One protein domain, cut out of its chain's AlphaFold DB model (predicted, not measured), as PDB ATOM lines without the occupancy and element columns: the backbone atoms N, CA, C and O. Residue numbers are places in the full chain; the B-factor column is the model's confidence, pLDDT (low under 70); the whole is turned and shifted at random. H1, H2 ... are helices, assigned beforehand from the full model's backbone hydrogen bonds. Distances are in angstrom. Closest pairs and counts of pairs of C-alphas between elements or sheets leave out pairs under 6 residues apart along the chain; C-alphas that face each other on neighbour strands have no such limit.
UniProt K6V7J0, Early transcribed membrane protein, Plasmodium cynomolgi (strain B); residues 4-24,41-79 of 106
ATOM      1  N   THR A   4      -2.066  31.242  32.955       81.94
ATOM      2  CA  THR A   4      -3.169  31.551  33.867       81.94
ATOM      3  C   THR A   4      -4.469  31.881  33.134       81.94
ATOM      4  O   THR A   4      -5.525  31.447  33.570       81.94
ATOM      5  N   LYS A   5      -4.418  32.591  31.996       79.56
ATOM      6  CA  LYS A   5      -5.625  32.918  31.215       79.56
ATOM      7  C   LYS A   5      -6.226  31.686  30.534       79.56
ATOM      8  O   LYS A   5      -7.438  31.611  30.388       79.56
ATOM      9  N   VAL A   6      -5.387  30.727  30.137       81.06
ATOM     10  CA  VAL A   6      -5.836  29.460  29.540       81.06
ATOM     11  C   VAL A   6      -6.482  28.584  30.612       81.06
ATOM     12  O   VAL A   6      -7.587  28.096  30.411       81.06
ATOM     13  N   LEU A   7      -5.858  28.466  31.788       81.75
ATOM     14  CA  LEU A   7      -6.443  27.773  32.942       81.75
ATOM     15  C   LEU A   7      -7.774  28.398  33.378       81.75
ATOM     16  O   LEU A   7      -8.711  27.666  33.675       81.75
ATOM     17  N   TYR A   8      -7.887  29.729  33.357       84.38
ATOM     18  CA  TYR A   8      -9.135  30.425  33.680       84.38
ATOM     19  C   TYR A   8     -10.251  30.117  32.673       84.38
ATOM     20  O   TYR A   8     -11.399  29.935  33.065       84.38
ATOM     21  N   LEU A   9      -9.916  29.997  31.383       84.81
ATOM     22  CA  LEU A   9     -10.862  29.586  30.342       84.81
ATOM     23  C   LEU A   9     -11.342  28.143  30.561       84.81
ATOM     24  O   LEU A   9     -12.541  27.887  30.516       84.81
ATOM     25  N   PHE A  10     -10.427  27.210  30.848       83.62
ATOM     26  CA  PHE A  10     -10.791  25.828  31.178       83.62
ATOM     27  C   PHE A  10     -11.648  25.748  32.447       83.62
ATOM     28  O   PHE A  10     -12.652  25.040  32.456       83.62
ATOM     29  N   ALA A  11     -11.295  26.501  33.491       84.38
ATOM     30  CA  ALA A  11     -12.068  26.576  34.726       84.38
ATOM     31  C   ALA A  11     -13.471  27.151  34.489       84.38
ATOM     32  O   ALA A  11     -14.438  26.613  35.018       84.38
ATOM     33  N   ALA A  12     -13.610  28.180  33.647       83.88
ATOM     34  CA  ALA A  12     -14.908  28.732  33.267       83.88
ATOM     35  C   ALA A  12     -15.764  27.711  32.496       83.88
ATOM     36  O   ALA A  12     -16.940  27.539  32.807       83.88
ATOM     37  N   LEU A  13     -15.177  26.976  31.543       82.00
ATOM     38  CA  LEU A  13     -15.867  25.907  30.806       82.00
ATOM     39  C   LEU A  13     -16.317  24.759  31.728       82.00
ATOM     40  O   LEU A  13     -17.429  24.249  31.590       82.00
ATOM     41  N   LEU A  14     -15.481  24.374  32.695       80.94
ATOM     42  CA  LEU A  14     -15.823  23.389  33.727       80.94
ATOM     43  C   LEU A  14     -16.916  23.901  34.673       80.94
ATOM     44  O   LEU A  14     -17.836  23.152  35.000       80.94
ATOM     45  N   ALA A  15     -16.856  25.173  35.070       81.31
ATOM     46  CA  ALA A  15     -17.832  25.797  35.958       81.31
ATOM     47  C   ALA A  15     -19.239  25.822  35.344       81.31
ATOM     48  O   ALA A  15     -20.203  25.582  36.060       81.31
ATOM     49  N   VAL A  16     -19.375  26.008  34.025       71.62
ATOM     50  CA  VAL A  16     -20.679  25.893  33.338       71.62
ATOM     51  C   VAL A  16     -21.286  24.496  33.527       71.62
ATOM     52  O   VAL A  16     -22.476  24.368  33.812       71.62
ATOM     53  N   ASN A  17     -20.464  23.446  33.453       67.69
ATOM     54  CA  ASN A  17     -20.898  22.068  33.711       67.69
ATOM     55  C   ASN A  17     -21.193  21.800  35.203       67.69
ATOM     56  O   ASN A  17     -22.037  20.962  35.520       67.69
ATOM     57  N   PHE A  18     -20.518  22.504  36.119       69.12
ATOM     58  CA  PHE A  18     -20.639  22.314  37.573       69.12
ATOM     59  C   PHE A  18     -21.784  23.115  38.215       69.12
ATOM     60  O   PHE A  18     -22.392  22.653  39.175       69.12
ATOM     61  N   ILE A  19     -22.106  24.296  37.680       71.12
ATOM     62  CA  ILE A  19     -23.197  25.165  38.155       71.12
ATOM     63  C   ILE A  19     -24.561  24.643  37.677       71.12
ATOM     64  O   ILE A  19     -25.564  24.795  38.370       71.12
ATOM     65  N   ALA A  20     -24.610  23.977  36.518       61.06
ATOM     66  CA  ALA A  20     -25.845  23.483  35.911       61.06
ATOM     67  C   ALA A  20     -25.804  21.986  35.521       61.06
ATOM     68  O   ALA A  20     -26.199  21.635  34.402       61.06
ATOM     69  N   PRO A  21     -25.419  21.058  36.423       57.19
ATOM     70  CA  PRO A  21     -25.427  19.628  36.112       57.19
ATOM     71  C   PRO A  21     -26.849  19.135  35.789       57.19
ATOM     72  O   PRO A  21     -27.031  18.232  34.978       57.19
ATOM     73  N   SER A  22     -27.872  19.778  36.365       54.22
ATOM     74  CA  SER A  22     -29.293  19.436  36.201       54.22
ATOM     75  C   SER A  22     -29.842  19.655  34.781       54.22
ATOM     76  O   SER A  22     -30.696  18.879  34.333       54.22
ATOM     77  N   PHE A  23     -29.351  20.680  34.069       59.59
ATOM     78  CA  PHE A  23     -29.887  21.088  32.763       59.59
ATOM     79  C   PHE A  23     -29.255  20.322  31.593       59.59
ATOM     80  O   PHE A  23     -29.956  19.977  30.644       59.59
ATOM     81  N   TYR A  24     -27.962  19.986  31.682       51.66
ATOM     82  CA  TYR A  24     -27.222  19.360  30.576       51.66
ATOM     83  C   TYR A  24     -26.824  17.900  30.826       51.66
ATOM     84  O   TYR A  24     -26.547  17.173  29.871       51.66
ATOM     85  N   THR A  41     -34.786   0.988  26.146       75.12
ATOM     86  CA  THR A  41     -34.402  -0.425  26.068       75.12
ATOM     87  C   THR A  41     -32.892  -0.551  25.853       75.12
ATOM     88  O   THR A  41     -32.237   0.368  25.345       75.12
ATOM     89  N   ASP A  42     -32.302  -1.686  26.230       75.31
ATOM     90  CA  ASP A  42     -30.846  -1.882  26.150       75.31
ATOM     91  C   ASP A  42     -30.301  -1.713  24.721       75.31
ATOM     92  O   ASP A  42     -29.204  -1.185  24.520       75.31
ATOM     93  N   ALA A  43     -31.109  -2.049  23.712       74.12
ATOM     94  CA  ALA A  43     -30.793  -1.819  22.305       74.12
ATOM     95  C   ALA A  43     -30.680  -0.322  21.951       74.12
ATOM     96  O   ALA A  43     -29.760   0.090  21.236       74.12
ATOM     97  N   GLU A  44     -31.579   0.514  22.471       74.69
ATOM     98  CA  GLU A  44     -31.572   1.964  22.245       74.69
ATOM     99  C   GLU A  44     -30.418   2.639  22.994       74.69
ATOM    100  O   GLU A  44     -29.748   3.526  22.451       74.69
ATOM    101  N   ARG A  45     -30.114   2.169  24.211       75.19
ATOM    102  CA  ARG A  45     -28.938   2.605  24.982       75.19
ATOM    103  C   ARG A  45     -27.638   2.287  24.254       75.19
ATOM    104  O   ARG A  45     -26.786   3.165  24.129       75.19
ATOM    105  N   LYS A  46     -27.503   1.074  23.710       77.69
ATOM    106  CA  LYS A  46     -26.321   0.659  22.940       77.69
ATOM    107  C   LYS A  46     -26.122   1.529  21.697       77.69
ATOM    108  O   LYS A  46     -25.022   2.036  21.483       77.69
ATOM    109  N   LYS A  47     -27.191   1.791  20.930       78.31
ATOM    110  CA  LYS A  47     -27.142   2.685  19.756       78.31
ATOM    111  C   LYS A  47     -26.738   4.114  20.127       78.31
ATOM    112  O   LYS A  47     -25.930   4.725  19.428       78.31
ATOM    113  N   ARG A  48     -27.268   4.653  21.229       76.44
ATOM    114  CA  ARG A  48     -26.894   5.984  21.727       76.44
ATOM    115  C   ARG A  48     -25.422   6.035  22.140       76.44
ATOM    116  O   ARG A  48     -24.714   6.947  21.725       76.44
ATOM    117  N   ASN A  49     -24.955   5.052  22.904       81.06
ATOM    118  CA  ASN A  49     -23.572   4.998  23.375       81.06
ATOM    119  C   ASN A  49     -22.579   4.858  22.216       81.06
ATOM    120  O   ASN A  49     -21.537   5.501  22.233       81.06
ATOM    121  N   GLN A  50     -22.927   4.100  21.174       80.94
ATOM    122  CA  GLN A  50     -22.099   3.969  19.973       80.94
ATOM    123  C   GLN A  50     -21.973   5.295  19.205       80.94
ATOM    124  O   GLN A  50     -20.875   5.665  18.792       80.94
ATOM    125  N   LYS A  51     -23.069   6.058  19.073       79.19
ATOM    126  CA  LYS A  51     -23.027   7.408  18.478       79.19
ATOM    127  C   LYS A  51     -22.168   8.367  19.304       79.19
ATOM    128  O   LYS A  51     -21.362   9.099  18.741       79.19
ATOM    129  N   ILE A  52     -22.312   8.342  20.630       84.69
ATOM    130  CA  ILE A  52     -21.506   9.173  21.535       84.69
ATOM    131  C   ILE A  52     -20.024   8.802  21.423       84.69
ATOM    132  O   ILE A  52     -19.194   9.696  21.293       84.69
ATOM    133  N   MET A  53     -19.697   7.507  21.400       84.56
ATOM    134  CA  MET A  53     -18.326   7.016  21.243       84.56
ATOM    135  C   MET A  53     -17.695   7.547  19.951       84.56
ATOM    136  O   MET A  53     -16.606   8.114  19.997       84.56
ATOM    137  N   MET A  54     -18.404   7.452  18.825       88.25
ATOM    138  CA  MET A  54     -17.927   7.958  17.534       88.25
ATOM    139  C   MET A  54     -17.702   9.477  17.540       88.25
ATOM    140  O   MET A  54     -16.681   9.959  17.062       88.25
ATOM    141  N   ILE A  55     -18.630  10.255  18.098       82.62
ATOM    142  CA  ILE A  55     -18.471  11.717  18.158       82.62
ATOM    143  C   ILE A  55     -17.312  12.086  19.093       82.62
ATOM    144  O   ILE A  55     -16.516  12.968  18.775       82.62
ATOM    145  N   SER A  56     -17.173  11.383  20.220       82.00
ATOM    146  CA  SER A  56     -16.097  11.620  21.184       82.00
ATOM    147  C   SER A  56     -14.715  11.287  20.628       82.00
ATOM    148  O   SER A  56     -13.766  12.010  20.928       82.00
ATOM    149  N   SER A  57     -14.585  10.254  19.788       86.81
ATOM    150  CA  SER A  57     -13.302   9.896  19.177       86.81
ATOM    151  C   SER A  57     -12.863  10.945  18.160       86.81
ATOM    152  O   SER A  57     -11.710  11.369  18.185       86.81
ATOM    153  N   ILE A  58     -13.792  11.442  17.339       89.19
ATOM    154  CA  ILE A  58     -13.526  12.521  16.380       89.19
ATOM    155  C   ILE A  58     -13.164  13.812  17.120       89.19
ATOM    156  O   ILE A  58     -12.142  14.430  16.821       89.19
ATOM    157  N   ALA A  59     -13.954  14.199  18.125       88.94
ATOM    158  CA  ALA A  59     -13.687  15.392  18.924       88.94
ATOM    159  C   ALA A  59     -12.328  15.311  19.639       88.94
ATOM    160  O   ALA A  59     -11.568  16.277  19.622       88.94
ATOM    161  N   SER A  60     -11.991  14.150  20.210       89.38
ATOM    162  CA  SER A  60     -10.690  13.919  20.850       89.38
ATOM    163  C   SER A  60      -9.551  13.979  19.837       89.38
ATOM    164  O   SER A  60      -8.537  14.613  20.107       89.38
ATOM    165  N   GLY A  61      -9.725  13.391  18.649       91.88
ATOM    166  CA  GLY A  61      -8.744  13.467  17.567       91.88
ATOM    167  C   GLY A  61      -8.456  14.910  17.153       91.88
ATOM    168  O   GLY A  61      -7.299  15.320  17.117       91.88
ATOM    169  N   ILE A  62      -9.499  15.718  16.937       91.31
ATOM    170  CA  ILE A  62      -9.355  17.143  16.600       91.31
ATOM    171  C   ILE A  62      -8.696  17.913  17.752       91.31
ATOM    172  O   ILE A  62      -7.789  18.709  17.517       91.31
ATOM    173  N   ALA A  63      -9.103  17.664  18.998       89.81
ATOM    174  CA  ALA A  63      -8.528  18.326  20.166       89.81
ATOM    175  C   ALA A  63      -7.037  18.004  20.342       89.81
ATOM    176  O   ALA A  63      -6.252  18.905  20.634       89.81
ATOM    177  N   VAL A  64      -6.627  16.750  20.122       89.38
ATOM    178  CA  VAL A  64      -5.216  16.345  20.161       89.38
ATOM    179  C   VAL A  64      -4.445  17.002  19.024       89.38
ATOM    180  O   VAL A  64      -3.385  17.569  19.272       89.38
ATOM    181  N   LEU A  65      -4.967  17.001  17.796       87.38
ATOM    182  CA  LEU A  65      -4.302  17.635  16.653       87.38
ATOM    183  C   LEU A  65      -4.124  19.145  16.856       87.38
ATOM    184  O   LEU A  65      -3.023  19.663  16.702       87.38
ATOM    185  N   LEU A  66      -5.174  19.856  17.270       87.12
ATOM    186  CA  LEU A  66      -5.098  21.295  17.535       87.12
ATOM    187  C   LEU A  66      -4.240  21.603  18.766       87.12
ATOM    188  O   LEU A  66      -3.426  22.524  18.738       87.12
ATOM    189  N   GLY A  67      -4.385  20.820  19.835       85.44
ATOM    190  CA  GLY A  67      -3.615  20.971  21.066       85.44
ATOM    191  C   GLY A  67      -2.123  20.731  20.851       85.44
ATOM    192  O   GLY A  67      -1.304  21.488  21.366       85.44
ATOM    193  N   THR A  68      -1.757  19.734  20.044       84.12
ATOM    194  CA  THR A  68      -0.359  19.448  19.691       84.12
ATOM    195  C   THR A  68       0.191  20.454  18.687       84.12
ATOM    196  O   THR A  68       1.286  20.960  18.910       84.12
ATOM    197  N   ALA A  69      -0.552  20.825  17.642       81.94
ATOM    198  CA  ALA A  69      -0.098  21.814  16.662       81.94
ATOM    199  C   ALA A  69       0.141  23.192  17.302       81.94
ATOM    200  O   ALA A  69       1.199  23.796  17.114       81.94
ATOM    201  N   LEU A  70      -0.805  23.675  18.114       80.31
ATOM    202  CA  LEU A  70      -0.662  24.946  18.826       80.31
ATOM    203  C   LEU A  70       0.332  24.832  19.989       80.31
ATOM    204  O   LEU A  70       1.140  25.735  20.194       80.31
ATOM    205  N   GLY A  71       0.312  23.722  20.733       77.69
ATOM    206  CA  GLY A  71       1.196  23.486  21.876       77.69
ATOM    207  C   GLY A  71       2.665  23.363  21.475       77.69
ATOM    208  O   GLY A  71       3.509  24.085  22.004       77.69
ATOM    209  N   LEU A  72       2.976  22.510  20.497       78.44
ATOM    210  CA  LEU A  72       4.328  22.358  19.959       78.44
ATOM    211  C   LEU A  72       4.742  23.598  19.164       78.44
ATOM    212  O   LEU A  72       5.849  24.087  19.368       78.44
ATOM    213  N   GLY A  73       3.869  24.177  18.334       68.38
ATOM    214  CA  GLY A  73       4.178  25.400  17.584       68.38
ATOM    215  C   GLY A  73       4.582  26.573  18.487       68.38
ATOM    216  O   GLY A  73       5.573  27.254  18.219       68.38
ATOM    217  N   LEU A  74       3.884  26.775  19.609       69.38
ATOM    218  CA  LEU A  74       4.260  27.775  20.617       69.38
ATOM    219  C   LEU A  74       5.542  27.388  21.374       69.38
ATOM    220  O   LEU A  74       6.382  28.256  21.629       69.38
ATOM    221  N   HIS A  75       5.726  26.106  21.701       66.50
ATOM    222  CA  HIS A  75       6.914  25.613  22.406       66.50
ATOM    223  C   HIS A  75       8.198  25.736  21.559       66.50
ATOM    224  O   HIS A  75       9.237  26.166  22.060       66.50
ATOM    225  N   TYR A  76       8.125  25.441  20.259       65.69
ATOM    226  CA  TYR A  76       9.238  25.606  19.321       65.69
ATOM    227  C   TYR A  76       9.502  27.081  18.986       65.69
ATOM    228  O   TYR A  76      10.666  27.484  18.928       65.69
ATOM    229  N   LYS A  77       8.463  27.924  18.863       61.75
ATOM    230  CA  LYS A  77       8.637  29.373  18.638       61.75
ATOM    231  C   LYS A  77       9.362  30.064  19.797       61.75
ATOM    232  O   LYS A  77      10.198  30.930  19.560       61.75
ATOM    233  N   ASN A  78       9.117  29.639  21.038       59.22
ATOM    234  CA  ASN A  78       9.830  30.166  22.206       59.22
ATOM    235  C   ASN A  78      11.276  29.647  22.340       59.22
ATOM    236  O   ASN A  78      12.084  30.308  22.989       59.22
ATOM    237  N   LYS A  79      11.642  28.517  21.713       58.19
ATOM    238  CA  LYS A  79      13.038  28.031  21.674       58.19
ATOM    239  C   LYS A  79      13.902  28.718  20.607       58.19
ATOM    240  O   LYS A  79      15.120  28.751  20.757       58.19
TER     241      LYS A  79
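What this domain is: This is residues 4 to 24 and 41 to 79 of the 106 residues of the protein "Early transcribed membrane protein" of Plasmodium cynomolgi (strain B) (UniProt K6V7J0). One long helix, H3, makes the longest axis, and a shorter helix, H1, runs alongside it in roughly the opposite direction across an open gap. The very short helix H2 sits at the far end of H1, turned towards the side where H3 lies. The printed part has 60 residues, with three named helices in the order H1, H2, H3 and no named strand, and its class is all helix. It is extended, with a radius of gyration of the C-alphas of 16.9 A, and its C-alphas span 55 by 27 by 9 A.

Where its parts are: H1, residues 4 to 19, begins at C-alpha 4 at (-3.169, 31.551, 33.867) and measures 21.5 A from first to last C-alpha. Ala 20 is the one residue between it and H2, residues 21 to 24, which measures 5.8 A. H3, residues 42 to 79, measures 53.3 A, from C-alpha 42 at (-30.846, -1.882, 26.150) to C-alpha 79 at (13.038, 28.031, 21.674).

How they stand to each other: H1 and H2 are joined by a tight link and are close but not clearly touching; their closest C-alphas, those of Asn 17 and Tyr 24, are 7.6 A apart. H1 and H3 are apart. H2 and H3 are apart too. In H3 every O i to N i+4 pair is within hydrogen-bond range, in H1 11 of 12 are, and H2 is too short for such a pair.

The domain as a whole: The two C-alphas farthest apart, those of Thr 41 and Lys 79, are 55.5 A apart. Residues 25 to 40 are not printed, and C-alphas 24 and 41 are 21.5 A apart across this cut, which lies in the link from H2 to H3. Residues 4 to 15, 17 to 23 and 41 to 79 stand free. The mean pLDDT of the printed part is 77.5; it is under 70 at residues 17 to 18, 20 to 24 and 73 to 79.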